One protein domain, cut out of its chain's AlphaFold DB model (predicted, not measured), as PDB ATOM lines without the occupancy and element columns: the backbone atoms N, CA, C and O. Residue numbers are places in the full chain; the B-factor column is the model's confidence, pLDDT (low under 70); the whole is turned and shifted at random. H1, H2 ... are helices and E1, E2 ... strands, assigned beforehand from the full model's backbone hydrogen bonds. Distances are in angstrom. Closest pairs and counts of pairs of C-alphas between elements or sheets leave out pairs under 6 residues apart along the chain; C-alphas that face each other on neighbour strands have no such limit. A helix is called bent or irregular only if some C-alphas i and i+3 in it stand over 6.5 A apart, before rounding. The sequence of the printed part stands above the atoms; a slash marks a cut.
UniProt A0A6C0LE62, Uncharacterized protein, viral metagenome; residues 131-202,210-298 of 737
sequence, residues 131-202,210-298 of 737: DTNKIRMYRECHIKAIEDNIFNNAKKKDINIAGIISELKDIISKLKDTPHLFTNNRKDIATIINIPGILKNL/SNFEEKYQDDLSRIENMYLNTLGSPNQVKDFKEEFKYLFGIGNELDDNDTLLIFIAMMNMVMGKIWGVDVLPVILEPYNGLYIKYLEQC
ATOM      1  N   ASP A 131      31.204 255.686   9.111       69.62
ATOM      2  CA  ASP A 131      31.349 254.335   9.665       69.62
ATOM      3  C   ASP A 131      30.381 254.096  10.833       69.62
ATOM      4  O   ASP A 131      29.635 253.113  10.868       69.62
ATOM      5  N   THR A 132      30.362 255.029  11.789       63.78
ATOM      6  CA  THR A 132      29.557 254.917  13.012       63.78
ATOM      7  C   THR A 132      28.062 254.961  12.702       63.78
ATOM      8  O   THR A 132      27.276 254.232  13.312       63.78
ATOM      9  N   ASN A 133      27.653 255.774  11.724       61.34
ATOM     10  CA  ASN A 133      26.248 255.919  11.344       61.34
ATOM     11  C   ASN A 133      25.611 254.619  10.876       61.34
ATOM     12  O   ASN A 133      24.398 254.460  11.011       61.34
ATOM     13  N   LYS A 134      26.394 253.649  10.398       69.69
ATOM     14  CA  LYS A 134      25.837 252.378   9.929       69.69
ATOM     15  C   LYS A 134      25.254 251.501  11.025       69.69
ATOM     16  O   LYS A 134      24.441 250.629  10.726       69.69
ATOM     17  N   ILE A 135      25.560 251.771  12.293       61.06
ATOM     18  CA  ILE A 135      25.036 250.989  13.420       61.06
ATOM     19  C   ILE A 135      23.502 251.023  13.527       61.06
ATOM     20  O   ILE A 135      22.890 250.090  14.042       61.06
ATOM     21  N   ARG A 136      22.865 252.087  13.021       61.28
ATOM     22  CA  ARG A 136      21.407 252.269  13.072       61.28
ATOM     23  C   ARG A 136      20.678 251.679  11.857       61.28
ATOM     24  O   ARG A 136      19.461 251.506  11.906       61.28
ATOM     25  N   MET A 137      21.411 251.333  10.792       70.06
ATOM     26  CA  MET A 137      20.835 250.967   9.493       70.06
ATOM     27  C   MET A 137      19.959 249.716   9.556       70.06
ATOM     28  O   MET A 137      18.952 249.662   8.866       70.06
ATOM     29  N   TYR A 138      20.244 248.742  10.433       73.06
ATOM     30  CA  TYR A 138      19.341 247.592  10.597       73.06
ATOM     31  C   TYR A 138      17.925 248.017  11.007       73.06
ATOM     32  O   TYR A 138      16.960 247.458  10.498       73.06
ATOM     33  N   ARG A 139      17.791 248.987  11.923       69.62
ATOM     34  CA  ARG A 139      16.482 249.475  12.387       69.62
ATOM     35  C   ARG A 139      15.856 250.416  11.368       69.62
ATOM     36  O   ARG A 139      14.683 250.271  11.055       69.62
ATOM     37  N   GLU A 140      16.645 251.335  10.822       69.88
ATOM     38  CA  GLU A 140      16.162 252.315   9.842       69.88
ATOM     39  C   GLU A 140      15.870 251.728   8.465       69.88
ATOM     40  O   GLU A 140      15.129 252.328   7.703       69.88
ATOM     41  N   CYS A 141      16.372 250.542   8.145       79.69
ATOM     42  CA  CYS A 141      16.007 249.811   6.935       79.69
ATOM     43  C   CYS A 141      15.152 248.579   7.235       79.69
ATOM     44  O   CYS A 141      14.916 247.780   6.336       79.69
ATOM     45  N   HIS A 142      14.694 248.390   8.479       83.50
ATOM     46  CA  HIS A 142      13.936 247.198   8.832       83.50
ATOM     47  C   HIS A 142      12.622 247.156   8.052       83.50
ATOM     48  O   HIS A 142      11.809 248.074   8.157       83.50
ATOM     49  N   ILE A 143      12.406 246.067   7.316       85.06
ATOM     50  CA  ILE A 143      11.134 245.739   6.675       85.06
ATOM     51  C   ILE A 143      10.755 244.334   7.115       85.06
ATOM     52  O   ILE A 143      11.440 243.354   6.805       85.06
ATOM     53  N   LYS A 144       9.638 244.232   7.836       84.81
ATOM     54  CA  LYS A 144       9.203 242.981   8.460       84.81
ATOM     55  C   LYS A 144       8.972 241.872   7.432       84.81
ATOM     56  O   LYS A 144       9.390 240.736   7.637       84.81
ATOM     57  N   ALA A 145       8.391 242.230   6.288       88.38
ATOM     58  CA  ALA A 145       8.129 241.305   5.192       88.38
ATOM     59  C   ALA A 145       9.409 240.672   4.614       88.38
ATOM     60  O   ALA A 145       9.368 239.515   4.207       88.38
ATOM     61  N   ILE A 146      10.544 241.380   4.603       91.56
ATOM     62  CA  ILE A 146      11.833 240.821   4.162       91.56
ATOM     63  C   ILE A 146      12.321 239.783   5.174       91.56
ATOM     64  O   ILE A 146      12.678 238.666   4.800       91.56
ATOM     65  N   GLU A 147      12.302 240.132   6.463       89.75
ATOM     66  CA  GLU A 147      12.728 239.225   7.533       89.75
ATOM     67  C   GLU A 147      11.885 237.940   7.549       89.75
ATOM     68  O   GLU A 147      12.438 236.845   7.637       89.75
ATOM     69  N   ASP A 148      10.565 238.057   7.417       88.69
ATOM     70  CA  ASP A 148       9.658 236.912   7.500       88.69
ATOM     71  C   ASP A 148       9.672 236.061   6.218       88.69
ATOM     72  O   ASP A 148       9.682 234.831   6.293       88.69
ATOM     73  N   ASN A 149       9.711 236.691   5.037       90.06
ATOM     74  CA  ASN A 149       9.594 235.960   3.776       90.06
ATOM     75  C   ASN A 149      10.927 235.479   3.214       90.06
ATOM     76  O   ASN A 149      10.896 234.499   2.474       90.06
ATOM     77  N   ILE A 150      12.054 236.135   3.513       92.44
ATOM     78  CA  ILE A 150      13.372 235.819   2.932       92.44
ATOM     79  C   ILE A 150      14.314 235.233   3.984       92.44
ATOM     80  O   ILE A 150      14.856 234.158   3.750       92.44
ATOM     81  N   PHE A 151      14.502 235.893   5.131       91.06
ATOM     82  CA  PHE A 151      15.484 235.444   6.130       91.06
ATOM     83  C   PHE A 151      14.966 234.223   6.908       91.06
ATOM     84  O   PHE A 151      15.480 233.118   6.784       91.06
ATOM     85  N   ASN A 152      13.854 234.358   7.627       84.56
ATOM     86  CA  ASN A 152      13.328 233.293   8.491       84.56
ATOM     87  C   ASN A 152      12.639 232.137   7.735       84.56
ATOM     88  O   ASN A 152      12.007 231.275   8.352       84.56
ATOM     89  N   ASN A 153      12.742 232.093   6.405       84.25
ATOM     90  CA  ASN A 153      12.105 231.072   5.589       84.25
ATOM     91  C   ASN A 153      13.088 229.949   5.245       84.25
ATOM     92  O   ASN A 153      13.808 230.013   4.253       84.25
ATOM     93  N   ALA A 154      13.046 228.864   6.021       76.62
ATOM     94  CA  ALA A 154      13.919 227.703   5.829       76.62
ATOM     95  C   ALA A 154      13.862 227.100   4.409       76.62
ATOM     96  O   ALA A 154      14.847 226.528   3.949       76.62
ATOM     97  N   LYS A 155      12.743 227.247   3.680       82.62
ATOM     98  CA  LYS A 155      12.619 226.768   2.288       82.62
ATOM     99  C   LYS A 155      13.418 227.603   1.285       82.62
ATOM    100  O   LYS A 155      13.559 227.191   0.140       82.62
ATOM    101  N   LYS A 156      13.907 228.772   1.695       83.50
ATOM    102  CA  LYS A 156      14.655 229.718   0.864       83.50
ATOM    103  C   LYS A 156      16.130 229.793   1.246       83.50
ATOM    104  O   LYS A 156      16.804 230.731   0.850       83.50
ATOM    105  N   LYS A 157      16.657 228.811   1.981       86.62
ATOM    106  CA  LYS A 157      18.078 228.791   2.353       86.62
ATOM    107  C   LYS A 157      19.003 228.828   1.127       86.62
ATOM    108  O   LYS A 157      19.947 229.613   1.094       86.62
ATOM    109  N   ASP A 158      18.661 228.054   0.100       88.50
ATOM    110  CA  ASP A 158      19.435 227.932  -1.142       88.50
ATOM    111  C   ASP A 158      18.887 228.825  -2.272       88.50
ATOM    112  O   ASP A 158      19.128 228.575  -3.454       88.50
ATOM    113  N   ILE A 159      18.099 229.856  -1.935       90.56
ATOM    114  CA  ILE A 159      17.575 230.788  -2.937       90.56
ATOM    115  C   ILE A 159      18.734 231.567  -3.573       90.56
ATOM    116  O   ILE A 159      19.601 232.111  -2.887       90.56
ATOM    117  N   ASN A 160      18.748 231.626  -4.903       89.62
ATOM    118  CA  ASN A 160      19.717 232.429  -5.642       89.62
ATOM    119  C   ASN A 160      19.274 233.901  -5.721       89.62
ATOM    120  O   ASN A 160      18.162 234.262  -5.327       89.62
ATOM    121  N   ILE A 161      20.133 234.761  -6.273       90.50
ATOM    122  CA  ILE A 161      19.853 236.199  -6.338       90.50
ATOM    123  C   ILE A 161      18.595 236.540  -7.150       90.50
ATOM    124  O   ILE A 161      17.810 237.390  -6.738       90.50
ATOM    125  N   ALA A 162      18.352 235.838  -8.260       90.19
ATOM    126  CA  ALA A 162      17.168 236.045  -9.091       90.19
ATOM    127  C   ALA A 162      15.878 235.710  -8.324       90.19
ATOM    128  O   ALA A 162      14.896 236.451  -8.395       90.19
ATOM    129  N   GLY A 163      15.903 234.633  -7.532       91.69
ATOM    130  CA  GLY A 163      14.821 234.272  -6.625       91.69
ATOM    131  C   GLY A 163      14.590 235.340  -5.557       91.69
ATOM    132  O   GLY A 163      13.448 235.736  -5.347       91.69
ATOM    133  N   ILE A 164      15.653 235.869  -4.939       93.44
ATOM    134  CA  ILE A 164      15.542 236.978  -3.974       93.44
ATOM    135  C   ILE A 164      14.859 238.184  -4.624       93.44
ATOM    136  O   ILE A 164      13.889 238.696  -4.075       93.44
ATOM    137  N   ILE A 165      15.304 238.607  -5.808       93.31
ATOM    138  CA  ILE A 165      14.717 239.755  -6.516       93.31
ATOM    139  C   ILE A 165      13.230 239.520  -6.820       93.31
ATOM    140  O   ILE A 165      12.418 240.428  -6.637       93.31
ATOM    141  N   SER A 166      12.851 238.310  -7.241       92.31
ATOM    142  CA  SER A 166      11.443 237.963  -7.474       92.31
ATOM    143  C   SER A 166      10.591 238.114  -6.209       92.31
ATOM    144  O   SER A 166       9.471 238.614  -6.276       92.31
ATOM    145  N   GLU A 167      11.119 237.709  -5.056       92.94
ATOM    146  CA  GLU A 167      10.438 237.833  -3.763       92.94
ATOM    147  C   GLU A 167      10.325 239.290  -3.310       92.94
ATOM    148  O   GLU A 167       9.289 239.700  -2.794       92.94
ATOM    149  N   LEU A 168      11.355 240.107  -3.549       93.00
ATOM    150  CA  LEU A 168      11.290 241.541  -3.258       93.00
ATOM    151  C   LEU A 168      10.218 242.238  -4.104       93.00
ATOM    152  O   LEU A 168       9.489 243.075  -3.580       93.00
ATOM    153  N   LYS A 169      10.059 241.859  -5.379       91.62
ATOM    154  CA  LYS A 169       8.990 242.390  -6.244       91.62
ATOM    155  C   LYS A 169       7.591 242.030  -5.733       91.62
ATOM    156  O   LYS A 169       6.705 242.885  -5.738       91.62
ATOM    157  N   ASP A 170       7.401 240.806  -5.241       90.19
ATOM    158  CA  ASP A 170       6.149 240.400  -4.589       90.19
ATOM    159  C   ASP A 170       5.894 241.208  -3.304       90.19
ATOM    160  O   ASP A 170       4.787 241.703  -3.093       90.19
ATOM    161  N   ILE A 171       6.928 241.440  -2.486       89.12
ATOM    162  CA  ILE A 171       6.840 242.299  -1.295       89.12
ATOM    163  C   ILE A 171       6.441 243.733  -1.676       89.12
ATOM    164  O   ILE A 171       5.515 244.276  -1.079       89.12
ATOM    165  N   ILE A 172       7.071 244.331  -2.692       88.38
ATOM    166  CA  ILE A 172       6.762 245.694  -3.163       88.38
ATOM    167  C   ILE A 172       5.289 245.821  -3.549       88.38
ATOM    168  O   ILE A 172       4.638 246.789  -3.161       88.38
ATOM    169  N   SER A 173       4.745 244.828  -4.260       83.25
ATOM    170  CA  SER A 173       3.335 244.836  -4.670       83.25
ATOM    171  C   SER A 173       2.359 244.892  -3.488       83.25
ATOM    172  O   SER A 173       1.253 245.393  -3.640       83.25
ATOM    173  N   LYS A 174       2.785 244.428  -2.305       80.94
ATOM    174  CA  LYS A 174       1.988 244.391  -1.070       80.94
ATOM    175  C   LYS A 174       2.213 245.603  -0.163       80.94
ATOM    176  O   LYS A 174       1.379 245.866   0.696       80.94
ATOM    177  N   LEU A 175       3.328 246.323  -0.322       74.00
ATOM    178  CA  LEU A 175       3.689 247.475   0.517       74.00
ATOM    179  C   LEU A 175       3.022 248.790   0.080       74.00
ATOM    180  O   LEU A 175       2.917 249.705   0.890       74.00
ATOM    181  N   LYS A 176       2.554 248.898  -1.172       67.94
ATOM    182  CA  LYS A 176       2.040 250.162  -1.741       67.94
ATOM    183  C   LYS A 176       0.678 250.623  -1.193       67.94
ATOM    184  O   LYS A 176       0.268 251.743  -1.486       67.94
ATOM    185  N   ASP A 177       0.021 249.823  -0.350       61.97
ATOM    186  CA  ASP A 177      -1.376 250.049   0.046       61.97
ATOM    187  C   ASP A 177      -1.586 250.381   1.537       61.97
ATOM    188  O   ASP A 177      -2.731 250.446   1.992       61.97
ATOM    189  N   THR A 178      -0.541 250.569   2.356       58.06
ATOM    190  CA  THR A 178      -0.738 250.849   3.795       58.06
ATOM    191  C   THR A 178       0.279 251.839   4.370       58.06
ATOM    192  O   THR A 178       1.461 251.515   4.454       58.06
ATOM    193  N   PRO A 179      -0.159 253.022   4.852       61.00
ATOM    194  CA  PRO A 179       0.720 253.930   5.571       61.00
ATOM    195  C   PRO A 179       1.206 253.298   6.874       61.00
ATOM    196  O   PRO A 179       0.417 252.948   7.756       61.00
ATOM    197  N   HIS A 180       2.525 253.165   6.989       62.88
ATOM    198  CA  HIS A 180       3.186 252.607   8.159       62.88
ATOM    199  C   HIS A 180       3.748 253.726   9.037       62.88
ATOM    200  O   HIS A 180       4.516 254.584   8.598       62.88
ATOM    201  N   LEU A 181       3.377 253.702  10.318       56.09
ATOM    202  CA  LEU A 181       4.038 254.522  11.324       56.09
ATOM    203  C   LEU A 181       5.422 253.922  11.584       56.09
ATOM    204  O   LEU A 181       5.525 252.805  12.092       56.09
ATOM    205  N   PHE A 182       6.476 254.661  11.248       60.22
ATOM    206  CA  PHE A 182       7.820 254.293  11.650       60.22
ATOM    207  C   PHE A 182       8.075 254.841  13.054       60.22
ATOM    208  O   PHE A 182       7.941 256.037  13.317       60.22
ATOM    209  N   THR A 183       8.444 253.958  13.975       55.03
ATOM    210  CA  THR A 183       8.749 254.345  15.353       55.03
ATOM    211  C   THR A 183      10.077 253.735  15.751       55.03
ATOM    212  O   THR A 183      10.218 252.513  15.806       55.03
ATOM    213  N   ASN A 184      11.058 254.582  16.054       50.59
ATOM    214  CA  ASN A 184      12.334 254.133  16.596       50.59
ATOM    215  C   ASN A 184      12.338 254.371  18.105       50.59
ATOM    216  O   ASN A 184      12.530 255.492  18.570       50.59
ATOM    217  N   ASN A 185      12.137 253.315  18.897       49.34
ATOM    218  CA  ASN A 185      12.256 253.448  20.342       49.34
ATOM    219  C   ASN A 185      13.738 253.524  20.730       49.34
ATOM    220  O   ASN A 185      14.548 252.662  20.388       49.34
ATOM    221  N   ARG A 186      14.111 254.522  21.524       44.84
ATOM    222  CA  ARG A 186      15.471 254.652  22.058       44.84
ATOM    223  C   ARG A 186      15.973 253.396  22.787       44.84
ATOM    224  O   ARG A 186      17.161 253.071  22.715       44.84
ATOM    225  N   LYS A 187      15.085 252.669  23.475       47.31
ATOM    226  CA  LYS A 187      15.420 251.412  24.171       47.31
ATOM    227  C   LYS A 187      15.916 250.341  23.192       47.31
ATOM    228  O   LYS A 187      16.840 249.608  23.531       47.31
ATOM    229  N   ASP A 188      15.365 250.307  21.979       47.00
ATOM    230  CA  ASP A 188      15.683 249.327  20.940       47.00
ATOM    231  C   ASP A 188      17.078 249.522  20.333       47.00
ATOM    232  O   ASP A 188      17.795 248.540  20.101       47.00
ATOM    233  N   ILE A 189      17.483 250.780  20.129       40.66
ATOM    234  CA  ILE A 189      18.836 251.153  19.687       40.66
ATOM    235  C   ILE A 189      19.857 250.776  20.771       40.66
ATOM    236  O   ILE A 189      20.882 250.162  20.476       40.66
ATOM    237  N   ALA A 190      19.552 251.047  22.044       38.81
ATOM    238  CA  ALA A 190      20.436 250.722  23.164       38.81
ATOM    239  C   ALA A 190      20.684 249.207  23.336       38.81
ATOM    240  O   ALA A 190      21.783 248.805  23.716       38.81
ATOM    241  N   THR A 191      19.699 248.354  23.034       40.62
ATOM    242  CA  THR A 191      19.863 246.886  23.057       40.62
ATOM    243  C   THR A 191      20.743 246.336  21.937       40.62
ATOM    244  O   THR A 191      21.401 245.318  22.145       40.62
ATOM    245  N   ILE A 192      20.768 246.979  20.767       38.41
ATOM    246  CA  ILE A 192      21.584 246.540  19.620       38.41
ATOM    247  C   ILE A 192      23.068 246.812  19.873       38.41
ATOM    248  O   ILE A 192      23.929 246.025  19.495       38.41
ATOM    249  N   ILE A 193      23.365 247.894  20.585       36.28
ATOM    250  CA  ILE A 193      24.718 248.382  20.844       36.28
ATOM    251  C   ILE A 193      25.197 247.896  22.221       36.28
ATOM    252  O   ILE A 193      25.722 248.665  23.026       36.28
ATOM    253  N   ASN A 194      24.955 246.627  22.566       33.50
ATOM    254  CA  ASN A 194      25.238 246.116  23.909       33.50
ATOM    255  C   ASN A 194      26.751 245.986  24.182       33.50
ATOM    256  O   ASN A 194      27.333 244.903  24.130       33.50
ATOM    257  N   ILE A 195      27.375 247.115  24.521       33.50
ATOM    258  CA  ILE A 195      28.761 247.236  24.966       33.50
ATOM    259  C   ILE A 195      28.790 247.107  26.507       33.50
ATOM    260  O   ILE A 195      28.134 247.882  27.216       33.50
ATOM    261  N   PRO A 196      29.550 246.153  27.082       28.91
ATOM    262  CA  PRO A 196      29.568 245.899  28.525       28.91
ATOM    263  C   PRO A 196      30.009 247.109  29.374       28.91
ATOM    264  O   PRO A 196      31.194 247.426  29.461       28.91
ATOM    265  N   GLY A 197      29.064 247.726  30.097       28.77
ATOM    266  CA  GLY A 197      29.333 248.813  31.057       28.77
ATOM    267  C   GLY A 197      28.301 249.947  31.089       28.77
ATOM    268  O   GLY A 197      28.304 250.719  32.043       28.77
ATOM    269  N   ILE A 198      27.404 250.015  30.101       32.31
ATOM    270  CA  ILE A 198      26.514 251.166  29.863       32.31
ATOM    271  C   ILE A 198      25.125 251.036  30.528       32.31
ATOM    272  O   ILE A 198      24.512 252.027  30.912       32.31
ATOM    273  N   LEU A 199      24.628 249.822  30.764       29.41
ATOM    274  CA  LEU A 199      23.203 249.595  31.064       29.41
ATOM    275  C   LEU A 199      22.771 249.696  32.538       29.41
ATOM    276  O   LEU A 199      21.644 249.335  32.864       29.41
ATOM    277  N   LYS A 200      23.631 250.138  33.466       29.34
ATOM    278  CA  LYS A 200      23.312 249.959  34.895       29.34
ATOM    279  C   LYS A 200      22.448 251.040  35.549       29.34
ATOM    280  O   LYS A 200      21.842 250.716  36.562       29.34
ATOM    281  N   ASN A 201      22.352 252.261  35.007       31.02
ATOM    282  CA  ASN A 201      21.866 253.397  35.812       31.02
ATOM    283  C   ASN A 201      20.828 254.349  35.174       31.02
ATOM    284  O   ASN A 201      20.479 255.320  35.834       31.02
ATOM    285  N   LEU A 202      20.316 254.122  33.957       31.30
ATOM    286  CA  LEU A 202      19.452 255.120  33.283       31.30
ATOM    287  C   LEU A 202      17.997 254.702  33.017       31.30
ATOM    288  O   LEU A 202      17.252 255.470  32.421       31.30
ATOM    289  N   SER A 210       7.070 260.739  22.733       40.41
ATOM    290  CA  SER A 210       6.518 260.730  21.367       40.41
ATOM    291  C   SER A 210       7.427 261.412  20.333       40.41
ATOM    292  O   SER A 210       7.105 261.435  19.148       40.41
ATOM    293  N   ASN A 211       8.571 261.957  20.757       35.50
ATOM    294  CA  ASN A 211       9.519 262.704  19.925       35.50
ATOM    295  C   ASN A 211      10.263 261.860  18.859       35.50
ATOM    296  O   ASN A 211      11.102 262.398  18.145       35.50
ATOM    297  N   PHE A 212       9.972 260.560  18.713       42.06
ATOM    298  CA  PHE A 212      10.566 259.682  17.683       42.06
ATOM    299  C   PHE A 212       9.523 258.970  16.802       42.06
ATOM    300  O   PHE A 212       9.806 257.917  16.219       42.06
ATOM    301  N   GLU A 213       8.311 259.517  16.716       43.12
ATOM    302  CA  GLU A 213       7.287 259.065  15.776       43.12
ATOM    303  C   GLU A 213       7.403 259.833  14.459       43.12
ATOM    304  O   GLU A 213       7.124 261.030  14.411       43.12
ATOM    305  N   GLU A 214       7.763 259.143  13.374       50.00
ATOM    306  CA  GLU A 214       7.636 259.709  12.035       50.00
ATOM    307  C   GLU A 214       6.712 258.859  11.166       50.00
ATOM    308  O   GLU A 214       6.778 257.629  11.120       50.00
ATOM    309  N   LYS A 215       5.801 259.543  10.479       58.19
ATOM    310  CA  LYS A 215       4.832 258.921   9.586       58.19
ATOM    311  C   LYS A 215       5.340 259.037   8.166       58.19
ATOM    312  O   LYS A 215       5.400 260.135   7.622       58.19
ATOM    313  N   TYR A 216       5.638 257.891   7.575       64.44
ATOM    314  CA  TYR A 216       5.903 257.788   6.152       64.44
ATOM    315  C   TYR A 216       4.668 257.242   5.449       64.44
ATOM    316  O   TYR A 216       3.864 256.516   6.038       64.44
ATOM    317  N   GLN A 217       4.518 257.609   4.180       67.62
ATOM    318  CA  GLN A 217       3.454 257.067   3.344       67.62
ATOM    319  C   GLN A 217       3.625 255.557   3.129       67.62
ATOM    320  O   GLN A 217       2.628 254.847   3.079       67.62
ATOM    321  N   ASP A 218       4.867 255.077   3.057       75.69
ATOM    322  CA  ASP A 218       5.236 253.672   2.890       75.69
ATOM    323  C   ASP A 218       6.742 253.471   3.187       75.69
ATOM    324  O   ASP A 218       7.483 254.426   3.457       75.69
ATOM    325  N   ASP A 219       7.202 252.216   3.154       77.44
ATOM    326  CA  ASP A 219       8.603 251.848   3.400       77.44
ATOM    327  C   ASP A 219       9.581 252.355   2.326       77.44
ATOM    328  O   ASP A 219      10.725 252.674   2.655       77.44
ATOM    329  N   LEU A 220       9.155 252.460   1.062       81.31
ATOM    330  CA  LEU A 220       9.998 252.938  -0.041       81.31
ATOM    331  C   LEU A 220      10.326 254.420   0.142       81.31
ATOM    332  O   LEU A 220      11.496 254.801   0.182       81.31
ATOM    333  N   SER A 221       9.287 255.223   0.374       77.00
ATOM    334  CA  SER A 221       9.369 256.651   0.673       77.00
ATOM    335  C   SER A 221      10.259 256.916   1.887       77.00
ATOM    336  O   SER A 221      11.000 257.897   1.929       77.00
ATOM    337  N   ARG A 222      10.216 256.037   2.895       77.19
ATOM    338  CA  ARG A 222      11.079 256.113   4.080       77.19
ATOM    339  C   ARG A 222      12.555 255.917   3.737       77.19
ATOM    340  O   ARG A 222      13.389 256.717   4.156       77.19
ATOM    341  N   ILE A 223      12.881 254.871   2.979       78.38
ATOM    342  CA  ILE A 223      14.265 254.559   2.595       78.38
ATOM    343  C   ILE A 223      14.834 255.654   1.690       78.38
ATOM    344  O   ILE A 223      15.950 256.119   1.922       78.38
ATOM    345  N   GLU A 224      14.063 256.102   0.700       77.00
ATOM    346  CA  GLU A 224      14.460 257.177  -0.209       77.00
ATOM    347  C   GLU A 224      14.762 258.471   0.559       77.00
ATOM    348  O   GLU A 224      15.861 259.026   0.451       77.00
ATOM    349  N   ASN A 225      13.847 258.903   1.436       69.44
ATOM    350  CA  ASN A 225      14.051 260.091   2.264       69.44
ATOM    351  C   ASN A 225      15.264 259.971   3.193       69.44
ATOM    352  O   ASN A 225      15.969 260.960   3.407       69.44
ATOM    353  N   MET A 226      15.535 258.784   3.741       68.88
ATOM    354  CA  MET A 226      16.695 258.556   4.602       68.88
ATOM    355  C   MET A 226      18.011 258.802   3.849       68.88
ATOM    356  O   MET A 226      18.883 259.514   4.361       68.88
ATOM    357  N   TYR A 227      18.148 258.254   2.637       68.50
ATOM    358  CA  TYR A 227      19.356 258.406   1.824       68.50
ATOM    359  C   TYR A 227      19.531 259.824   1.276       68.50
ATOM    360  O   TYR A 227      20.646 260.346   1.322       68.50
ATOM    361  N   LEU A 228      18.443 260.476   0.855       59.56
ATOM    362  CA  LEU A 228      18.479 261.858   0.370       59.56
ATOM    363  C   LEU A 228      18.828 262.862   1.477       59.56
ATOM    364  O   LEU A 228      19.619 263.776   1.253       59.56
ATOM    365  N   ASN A 229      18.262 262.697   2.678       49.81
ATOM    366  CA  ASN A 229      18.297 263.746   3.702       49.81
ATOM    367  C   ASN A 229      19.279 263.497   4.852       49.81
ATOM    368  O   ASN A 229      19.693 264.457   5.499       49.81
ATOM    369  N   THR A 230      19.644 262.243   5.149       45.62
ATOM    370  CA  THR A 230      20.372 261.930   6.400       45.62
ATOM    371  C   THR A 230      21.806 261.459   6.197       45.62
ATOM    372  O   THR A 230      22.623 261.593   7.105       45.62
ATOM    373  N   LEU A 231      22.135 260.929   5.018       48.88
ATOM    374  CA  LEU A 231      23.476 260.413   4.713       48.88
ATOM    375  C   LEU A 231      24.265 261.312   3.744       48.88
ATOM    376  O   LEU A 231      25.451 261.076   3.517       48.88
ATOM    377  N   GLY A 232      23.631 262.378   3.235       45.62
ATOM    378  CA  GLY A 232      24.305 263.481   2.543       45.62
ATOM    379  C   GLY A 232      25.036 263.082   1.260       45.62
ATOM    380  O   GLY A 232      26.000 263.742   0.889       45.62
ATOM    381  N   SER A 233      24.611 261.997   0.607       56.91
ATOM    382  CA  SER A 233      25.201 261.513  -0.642       56.91
ATOM    383  C   SER A 233      24.078 261.259  -1.656       56.91
ATOM    384  O   SER A 233      23.478 260.183  -1.648       56.91
ATOM    385  N   PRO A 234      23.753 262.252  -2.512       58.75
ATOM    386  CA  PRO A 234      22.675 262.151  -3.502       58.75
ATOM    387  C   PRO A 234      22.848 260.963  -4.455       58.75
ATOM    388  O   PRO A 234      21.868 260.392  -4.923       58.75
ATOM    389  N   ASN A 235      24.099 260.565  -4.700       74.12
ATOM    390  CA  ASN A 235      24.456 259.465  -5.591       74.12
ATOM    391  C   ASN A 235      24.575 258.110  -4.884       74.12
ATOM    392  O   ASN A 235      24.745 257.100  -5.556       74.12
ATOM    393  N   GLN A 236      24.400 258.031  -3.561       77.31
ATOM    394  CA  GLN A 236      24.614 256.787  -2.815       77.31
ATOM    395  C   GLN A 236      23.771 255.610  -3.326       77.31
ATOM    396  O   GLN A 236      24.222 254.467  -3.315       77.31
ATOM    397  N   VAL A 237      22.540 255.878  -3.770       82.94
ATOM    398  CA  VAL A 237      21.653 254.858  -4.354       82.94
ATOM    399  C   VAL A 237      22.242 254.311  -5.659       82.94
ATOM    400  O   VAL A 237      22.229 253.101  -5.882       82.94
ATOM    401  N   LYS A 238      22.819 255.186  -6.491       85.50
ATOM    402  CA  LYS A 238      23.532 254.806  -7.715       85.50
ATOM    403  C   LYS A 238      24.797 254.011  -7.385       85.50
ATOM    404  O   LYS A 238      25.017 252.968  -7.994       85.50
ATOM    405  N   ASP A 239      25.565 254.436  -6.387       86.19
ATOM    406  CA  ASP A 239      26.792 253.741  -5.986       86.19
ATOM    407  C   ASP A 239      26.495 252.327  -5.471       86.19
ATOM    408  O   ASP A 239      27.192 251.372  -5.814       86.19
ATOM    409  N   PHE A 240      25.406 252.159  -4.710       88.19
ATOM    410  CA  PHE A 240      24.939 250.836  -4.296       88.19
ATOM    411  C   PHE A 240      24.529 249.966  -5.474       88.19
ATOM    412  O   PHE A 240      24.804 248.769  -5.461       88.19
ATOM    413  N   LYS A 241      23.882 250.541  -6.491       89.88
ATOM    414  CA  LYS A 241      23.514 249.797  -7.695       89.88
ATOM    415  C   LYS A 241      24.750 249.187  -8.351       89.88
ATOM    416  O   LYS A 241      24.754 247.987  -8.617       89.88
ATOM    417  N   GLU A 242      25.794 249.980  -8.569       88.12
ATOM    418  CA  GLU A 242      27.044 249.491  -9.165       88.12
ATOM    419  C   GLU A 242      27.767 248.496  -8.244       88.12
ATOM    420  O   GLU A 242      28.228 247.444  -8.701       88.12
ATOM    421  N   GLU A 243      27.767 248.739  -6.930       88.94
ATOM    422  CA  GLU A 243      28.307 247.786  -5.959       88.94
ATOM    423  C   GLU A 243      27.573 246.432  -6.004       88.94
ATOM    424  O   GLU A 243      28.213 245.380  -6.027       88.94
ATOM    425  N   PHE A 244      26.240 246.422  -6.069       91.06
ATOM    426  CA  PHE A 244      25.437 245.196  -6.096       91.06
ATOM    427  C   PHE A 244      25.530 244.442  -7.417       91.06
ATOM    428  O   PHE A 244      25.615 243.213  -7.391       91.06
ATOM    429  N   LYS A 245      25.569 245.145  -8.555       87.50
ATOM    430  CA  LYS A 245      25.849 244.521  -9.858       87.50
ATOM    431  C   LYS A 245      27.147 243.727  -9.798       87.50
ATOM    432  O   LYS A 245      27.184 242.568 -10.199       87.50
ATOM    433  N   TYR A 246      28.189 244.325  -9.223       84.81
ATOM    434  CA  TYR A 246      29.483 243.672  -9.085       84.81
ATOM    435  C   TYR A 246      29.462 242.509  -8.080       84.81
ATOM    436  O   TYR A 246      29.984 241.435  -8.370       84.81
ATOM    437  N   LEU A 247      28.861 242.698  -6.900       86.19
ATOM    438  CA  LEU A 247      28.861 241.690  -5.833       86.19
ATOM    439  C   LEU A 247      28.001 240.462  -6.140       86.19
ATOM    440  O   LEU A 247      28.332 239.367  -5.685       86.19
ATOM    441  N   PHE A 248      26.901 240.644  -6.867       86.25
ATOM    442  CA  PHE A 248      25.894 239.605  -7.074       86.25
ATOM    443  C   PHE A 248      25.710 239.207  -8.543       86.25
ATOM    444  O   PHE A 248      24.895 238.330  -8.827       86.25
ATOM    445  N   GLY A 249      26.436 239.834  -9.476       82.25
ATOM    446  CA  GLY A 249      26.302 239.571 -10.911       82.25
ATOM    447  C   GLY A 249      24.922 239.936 -11.464       82.25
ATOM    448  O   GLY A 249      24.459 239.307 -12.412       82.25
ATOM    449  N   ILE A 250      24.243 240.902 -10.840       82.62
ATOM    450  CA  ILE A 250      22.914 241.351 -11.263       82.62
ATOM    451  C   ILE A 250      23.083 242.294 -12.457       82.62
ATOM    452  O   ILE A 250      23.969 243.145 -12.444       82.62
ATOM    453  N   GLY A 251      22.260 242.140 -13.491       74.62
ATOM    454  CA  GLY A 251      22.223 243.030 -14.645       74.62
ATOM    455  C   GLY A 251      21.230 244.173 -14.431       74.62
ATOM    456  O   GLY A 251      21.351 244.975 -13.503       74.62
ATOM    457  N   ASN A 252      20.234 244.248 -15.310       82.12
ATOM    458  CA  ASN A 252      19.224 245.309 -15.331       82.12
ATOM    459  C   ASN A 252      18.060 245.049 -14.356       82.12
ATOM    460  O   ASN A 252      17.107 245.820 -14.288       82.12
ATOM    461  N   GLU A 253      18.094 243.961 -13.586       82.44
ATOM    462  CA  GLU A 253      17.012 243.590 -12.671       82.44
ATOM    463  C   GLU A 253      16.815 244.594 -11.520       82.44
ATOM    464  O   GLU A 253      15.725 244.633 -10.947       82.44
ATOM    465  N   LEU A 254      17.835 245.412 -11.222       84.31
ATOM    466  CA  LEU A 254      17.801 246.542 -10.279       84.31
ATOM    467  C   LEU A 254      17.676 247.913 -10.979       84.31
ATOM    468  O   LEU A 254      17.981 248.942 -10.378       84.31
ATOM    469  N   ASP A 255      17.282 247.958 -12.256       83.38
ATOM    470  CA  ASP A 255      16.996 249.231 -12.937       83.38
ATOM    471  C   ASP A 255      15.694 249.875 -12.447       83.38
ATOM    472  O   ASP A 255      15.535 251.090 -12.540       83.38
ATOM    473  N   ASP A 256      14.793 249.069 -11.885       87.12
ATOM    474  CA  ASP A 256      13.612 249.542 -11.175       87.12
ATOM    475  C   ASP A 256      13.999 250.138  -9.812       87.12
ATOM    476  O   ASP A 256      14.567 249.449  -8.958       87.12
ATOM    477  N   ASN A 257      13.683 251.422  -9.607       87.19
ATOM    478  CA  ASN A 257      14.095 252.173  -8.419       87.19
ATOM    479  C   ASN A 257      13.514 251.579  -7.125       87.19
ATOM    480  O   ASN A 257      14.224 251.478  -6.128       87.19
ATOM    481  N   ASP A 258      12.262 251.118  -7.150       89.75
ATOM    482  CA  ASP A 258      11.614 250.516  -5.980       89.75
ATOM    483  C   ASP A 258      12.324 249.217  -5.571       89.75
ATOM    484  O   ASP A 258      12.656 249.007  -4.400       89.75
ATOM    485  N   THR A 259      12.616 248.359  -6.554       90.62
ATOM    486  CA  THR A 259      13.382 247.126  -6.346       90.62
ATOM    487  C   THR A 259      14.771 247.430  -5.787       90.62
ATOM    488  O   THR A 259      15.194 246.776  -4.833       90.62
ATOM    489  N   LEU A 260      15.465 248.441  -6.320       91.50
ATOM    490  CA  LEU A 260      16.774 248.864  -5.822       91.50
ATOM    491  C   LEU A 260      16.711 249.351  -4.367       91.50
ATOM    492  O   LEU A 260      17.503 248.890  -3.550       91.50
ATOM    493  N   LEU A 261      15.767 250.225  -4.011       90.38
ATOM    494  CA  LEU A 261      15.627 250.755  -2.646       90.38
ATOM    495  C   LEU A 261      15.341 249.649  -1.622       90.38
ATOM    496  O   LEU A 261      15.951 249.606  -0.551       90.38
ATOM    497  N   ILE A 262      14.458 248.712  -1.963       91.62
ATOM    498  CA  ILE A 262      14.152 247.561  -1.107       91.62
ATOM    499  C   ILE A 262      15.347 246.613  -0.996       91.62
ATOM    500  O   ILE A 262      15.625 246.091   0.087       91.62
ATOM    501  N   PHE A 263      16.096 246.422  -2.081       93.81
ATOM    502  CA  PHE A 263      17.325 245.637  -2.053       93.81
ATOM    503  C   PHE A 263      18.399 246.305  -1.176       93.81
ATOM    504  O   PHE A 263      19.027 245.631  -0.355       93.81
ATOM    505  N   ILE A 264      18.560 247.633  -1.263       91.50
ATOM    506  CA  ILE A 264      19.418 248.421  -0.364       91.50
ATOM    507  C   ILE A 264      18.999 248.186   1.091       91.50
ATOM    508  O   ILE A 264      19.848 247.900   1.940       91.50
ATOM    509  N   ALA A 265      17.703 248.259   1.397       90.69
ATOM    510  CA  ALA A 265      17.215 248.040   2.753       90.69
ATOM    511  C   ALA A 265      17.501 246.623   3.264       90.69
ATOM    512  O   ALA A 265      18.034 246.470   4.364       90.69
ATOM    513  N   MET A 266      17.250 245.597   2.443       94.88
ATOM    514  CA  MET A 266      17.604 244.209   2.754       94.88
ATOM    515  C   MET A 266      19.094 244.076   3.083       94.88
ATOM    516  O   MET A 266      19.450 243.500   4.111       94.88
ATOM    517  N   MET A 267      19.975 244.633   2.249       94.56
ATOM    518  CA  MET A 267      21.421 244.549   2.463       94.56
ATOM    519  C   MET A 267      21.861 245.264   3.744       94.56
ATOM    520  O   MET A 267      22.676 244.732   4.499       94.56
ATOM    521  N   ASN A 268      21.271 246.416   4.063       88.75
ATOM    522  CA  ASN A 268      21.501 247.090   5.342       88.75
ATOM    523  C   ASN A 268      20.991 246.272   6.538       88.75
ATOM    524  O   ASN A 268      21.638 246.258   7.588       88.75
ATOM    525  N   MET A 269      19.883 245.538   6.390       88.38
ATOM    526  CA  MET A 269      19.407 244.613   7.421       88.38
ATOM    527  C   MET A 269      20.368 243.433   7.628       88.38
ATOM    528  O   MET A 269      20.632 243.047   8.770       88.38
ATOM    529  N   VAL A 270      20.908 242.872   6.543       90.81
ATOM    530  CA  VAL A 270      21.894 241.779   6.578       90.81
ATOM    531  C   VAL A 270      23.186 242.234   7.257       90.81
ATOM    532  O   VAL A 270      23.687 241.550   8.147       90.81
ATOM    533  N   MET A 271      23.711 243.402   6.882       89.38
ATOM    534  CA  MET A 271      25.001 243.901   7.368       89.38
ATOM    535  C   MET A 271      24.933 244.564   8.749       89.38
ATOM    536  O   MET A 271      25.921 244.553   9.484       89.38
ATOM    537  N   GLY A 272      23.790 245.152   9.114       75.19
ATOM    538  CA  GLY A 272      23.609 245.920  10.351       75.19
ATOM    539  C   GLY A 272      23.291 245.088  11.600       75.19
ATOM    540  O   GLY A 272      23.184 245.649  12.688       75.19
ATOM    541  N   LYS A 273      23.129 243.765  11.474       79.00
ATOM    542  CA  LYS A 273      22.840 242.841  12.584       79.00
ATOM    543  C   LYS A 273      23.577 241.522  12.379       79.00
ATOM    544  O   LYS A 273      23.649 241.029  11.263       79.00
ATOM    545  N   ILE A 274      24.089 240.933  13.461       79.25
ATOM    546  CA  ILE A 274      24.618 239.563  13.434       79.25
ATOM    547  C   ILE A 274      23.440 238.594  13.585       79.25
ATOM    548  O   ILE A 274      22.834 238.489  14.653       79.25
ATOM    549  N   TRP A 275      23.106 237.910  12.499       83.44
ATOM    550  CA  TRP A 275      22.056 236.902  12.425       83.44
ATOM    551  C   TRP A 275      22.558 235.536  12.891       83.44
ATOM    552  O   TRP A 275      23.749 235.227  12.784       83.44
ATOM    553  N   GLY A 276      21.637 234.726  13.421       78.25
ATOM    554  CA  GLY A 276      21.920 233.355  13.838       78.25
ATOM    555  C   GLY A 276      22.320 232.456  12.666       78.25
ATOM    556  O   GLY A 276      22.116 232.796  11.503       78.25
ATOM    557  N   VAL A 277      22.887 231.297  12.996       80.12
ATOM    558  CA  VAL A 277      23.230 230.261  12.010       80.12
ATOM    559  C   VAL A 277      21.965 229.836  11.260       80.12
ATOM    560  O   VAL A 277      20.911 229.707  11.880       80.12
ATOM    561  N   ASP A 278      22.075 229.645   9.943       82.75
ATOM    562  CA  ASP A 278      20.992 229.217   9.045       82.75
ATOM    563  C   ASP A 278      19.787 230.177   8.932       82.75
ATOM    564  O   ASP A 278      18.747 229.793   8.401       82.75
ATOM    565  N   VAL A 279      19.903 231.421   9.418       87.81
ATOM    566  CA  VAL A 279      18.834 232.439   9.321       87.81
ATOM    567  C   VAL A 279      18.889 233.228   8.015       87.81
ATOM    568  O   VAL A 279      17.912 233.854   7.633       87.81
ATOM    569  N   LEU A 280      20.028 233.272   7.332       91.06
ATOM    570  CA  LEU A 280      20.146 233.982   6.063       91.06
ATOM    571  C   LEU A 280      20.249 232.972   4.918       91.06
ATOM    572  O   LEU A 280      20.831 231.904   5.112       91.06
ATOM    573  N   PRO A 281      19.746 233.312   3.720       92.12
ATOM    574  CA  PRO A 281      20.145 232.632   2.498       92.12
ATOM    575  C   PRO A 281      21.667 232.536   2.374       92.12
ATOM    576  O   PRO A 281      22.362 233.507   2.687       92.12
ATOM    577  N   VAL A 282      22.174 231.419   1.846       89.00
ATOM    578  CA  VAL A 282      23.623 231.151   1.722       89.00
ATOM    579  C   VAL A 282      24.348 232.291   0.997       89.00
ATOM    580  O   VAL A 282      25.397 232.750   1.440       89.00
ATOM    581  N   ILE A 283      23.741 232.838  -0.060       88.19
ATOM    582  CA  ILE A 283      24.294 233.959  -0.838       88.19
ATOM    583  C   ILE A 283      24.465 235.262  -0.028       88.19
ATOM    584  O   ILE A 283      25.261 236.126  -0.395       88.19
ATOM    585  N   LEU A 284      23.741 235.418   1.087       91.88
ATOM    586  CA  LEU A 284      23.801 236.587   1.971       91.88
ATOM    587  C   LEU A 284      24.683 236.361   3.212       91.88
ATOM    588  O   LEU A 284      25.066 237.331   3.871       91.88
ATOM    589  N   GLU A 285      25.049 235.115   3.528       89.06
ATOM    590  CA  GLU A 285      25.878 234.771   4.694       89.06
ATOM    591  C   GLU A 285      27.226 235.513   4.760       89.06
ATOM    592  O   GLU A 285      27.580 235.965   5.859       89.06
ATOM    593  N   PRO A 286      27.962 235.735   3.646       87.38
ATOM    594  CA  PRO A 286      29.221 236.485   3.678       87.38
ATOM    595  C   PRO A 286      29.081 237.918   4.213       87.38
ATOM    596  O   PRO A 286      30.048 238.491   4.716       87.38
ATOM    597  N   TYR A 287      27.879 238.494   4.134       91.19
ATOM    598  CA  TYR A 287      27.581 239.869   4.536       91.19
ATOM    599  C   TYR A 287      26.939 239.960   5.925       91.19
ATOM    600  O   TYR A 287      26.710 241.063   6.427       91.19
ATOM    601  N   ASN A 288      26.668 238.821   6.571       87.94
ATOM    602  CA  ASN A 288      26.010 238.752   7.872       87.94
ATOM    603  C   ASN A 288      26.751 239.593   8.926       87.94
ATOM    604  O   ASN A 288      27.873 239.259   9.325       87.94
ATOM    605  N   GLY A 289      26.117 240.667   9.396       81.12
ATOM    606  CA  GLY A 289      26.653 241.552  10.423       81.12
ATOM    607  C   GLY A 289      27.931 242.283  10.018       81.12
ATOM    608  O   GLY A 289      28.715 242.625  10.899       81.12
ATOM    609  N   LEU A 290      28.185 242.479   8.718       85.81
ATOM    610  CA  LEU A 290      29.438 243.048   8.214       85.81
ATOM    611  C   LEU A 290      29.793 244.404   8.850       85.81
ATOM    612  O   LEU A 290      30.928 244.573   9.291       85.81
ATOM    613  N   TYR A 291      28.834 245.335   8.957       80.19
ATOM    614  CA  TYR A 291      29.066 246.640   9.596       80.19
ATOM    615  C   TYR A 291      29.457 246.470  11.063       80.19
ATOM    616  O   TYR A 291      30.416 247.079  11.528       80.19
ATOM    617  N   ILE A 292      28.747 245.603  11.787       71.25
ATOM    618  CA  ILE A 292      28.992 245.363  13.212       71.25
ATOM    619  C   ILE A 292      30.365 244.723  13.422       71.25
ATOM    620  O   ILE A 292      31.150 245.218  14.225       71.25
ATOM    621  N   LYS A 293      30.694 243.682  12.652       76.62
ATOM    622  CA  LYS A 293      31.999 243.010  12.701       76.62
ATOM    623  C   LYS A 293      33.142 243.979  12.408       76.62
ATOM    624  O   LYS A 293      34.165 243.923  13.082       76.62
ATOM    625  N   TYR A 294      32.976 244.870  11.428       82.56
ATOM    626  CA  TYR A 294      33.947 245.927  11.140       82.56
ATOM    627  C   TYR A 294      34.101 246.891  12.321       82.56
ATOM    628  O   TYR A 294      35.219 247.088  12.793       82.56
ATOM    629  N   LEU A 295      32.997 247.422  12.854       70.50
ATOM    630  CA  LEU A 295      33.019 248.345  13.993       70.50
ATOM    631  C   LEU A 295      33.650 247.715  15.246       70.50
ATOM    632  O   LEU A 295      34.361 248.398  15.980       70.50
ATOM    633  N   GLU A 296      33.474 246.408  15.465       66.75
ATOM    634  CA  GLU A 296      34.162 245.651  16.524       66.75
ATOM    635  C   GLU A 296      35.689 245.613  16.346       66.75
ATOM    636  O   GLU A 296      36.425 245.432  17.319       66.75
ATOM    637  N   GLN A 297      36.180 245.780  15.116       70.19
ATOM    638  CA  GLN A 297      37.603 245.902  14.818       70.19
ATOM    639  C   GLN A 297      38.115 247.350  14.859       70.19
ATOM    640  O   GLN A 297      39.338 247.546  14.826       70.19
ATOM    641  N   CYS A 298      37.236 248.349  14.928       70.19
ATOM    642  CA  CYS A 298      37.622 249.753  14.971       70.19
ATOM    643  C   CYS A 298      38.093 250.185  16.364       70.19
ATOM    644  O   CYS A 298      37.644 249.713  17.407       70.19
TER     645      CYS A 298
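What this domain is: This is residues 131 to 202 and 210 to 298 of the 737 residues of an uncharacterized protein of viral metagenome (UniProt A0A6C0LE62). The core is one long helix, H7, with H1, H3, H5, H6 and H9 packed round it, mostly crossing it steeply, and H2 folded back beside H3 as a helical hairpin. A small two-stranded ribbon, E1 and E2, lies off to one side, and H4 with residues 193 to 202 makes a loosely attached arm at one end of the long axis. The printed part has 161 residues, in the order H1 H2 H3 E1 H4 E2 H5 H6 H7 H8 H9; the class is mostly helix, and the sheet, order E1 - E2, is antiparallel. The whole is compact, with a radius of gyration of the C-alphas of 16.0 A and spans of 51 by 34 by 30 A.

Where its parts are: Find E1 at residues 181 to 183, from C-alpha 181 at (4.038, 254.522, 11.324), and E2 at residues 213 to 215. H7, residues 257 to 271, runs 20.9 A from C-alpha 257 at (14.095, 252.173, -8.419). H3, residues 161 to 175, is also 20.9 A long; H6, residues 236 to 248, is 17.7 A, and H5, residues 219 to 229, is 15.4 A. H1, residues 131 to 140, is 15.3 A and irregular, with C-alphas 135 and 138 7.2 A apart; H8, residues 282 to 287, is irregular too, with C-alphas 283 and 286 7.1 A apart. Look for H2 at residues 144 to 151, H4 at 186 to 192, and H9 at 290 to 297, ending at C-alpha 297 at (37.603, 245.902, 14.818).

How they stand to each other: Start at E1 and E2, at 152 degrees, where N 182 and O 214 are 3.0 A apart, within hydrogen-bond range. Move to the hub, H7. H5 touches it about perpendicular at 81 degrees, closest C-alphas Leu 220 and Leu 261, 6.6 A. Residues 258 to 263 of H7 touch H3, closest C-alphas Lys 169 and Thr 259, 6.5 A. Residues 237 to 241 of H6 touch H7, closest C-alphas Lys 241 and Leu 260, 7.1 A. H1 and H7 touch only at their ends, closest C-alphas Tyr 138 and Met 269, 4.4 A. Met 271 is 4.6 A from Leu 290 of H9, C-alpha to C-alpha, where H7 and H9 touch; H7 and H8 only just touch, with 3 pairs of C-alphas within 8 A. The hairpin H2 and H3 touches at a shallow tilt of 18 degrees, opposite ways, closest C-alphas Ala 145 and Ile 171, 6.7 A. H4 is close but not clearly touching H1, closest C-alphas Arg 136 and Ile 189, 7.2 A. H2, H3, H4, H5, H6, H7 and H9 have every O i to N i+4 pair within hydrogen-bond range; H1 has 1 of 6, with 6 of 7 O i to N i+3, and H8 0 of 2, with 2 of 3.

The domain as a whole: The C-alphas farthest apart, Asn 201 and Asn 252, are 51.8 A apart. Residues 203 to 209 are not printed, and C-alphas 202 and 210 stand 18.5 A apart across the cut. Of the links that are printed whole, none is long. The mean pLDDT of the printed part is 73.8; 54 residues are under 70, among them 176 to 202 and 210 to 217.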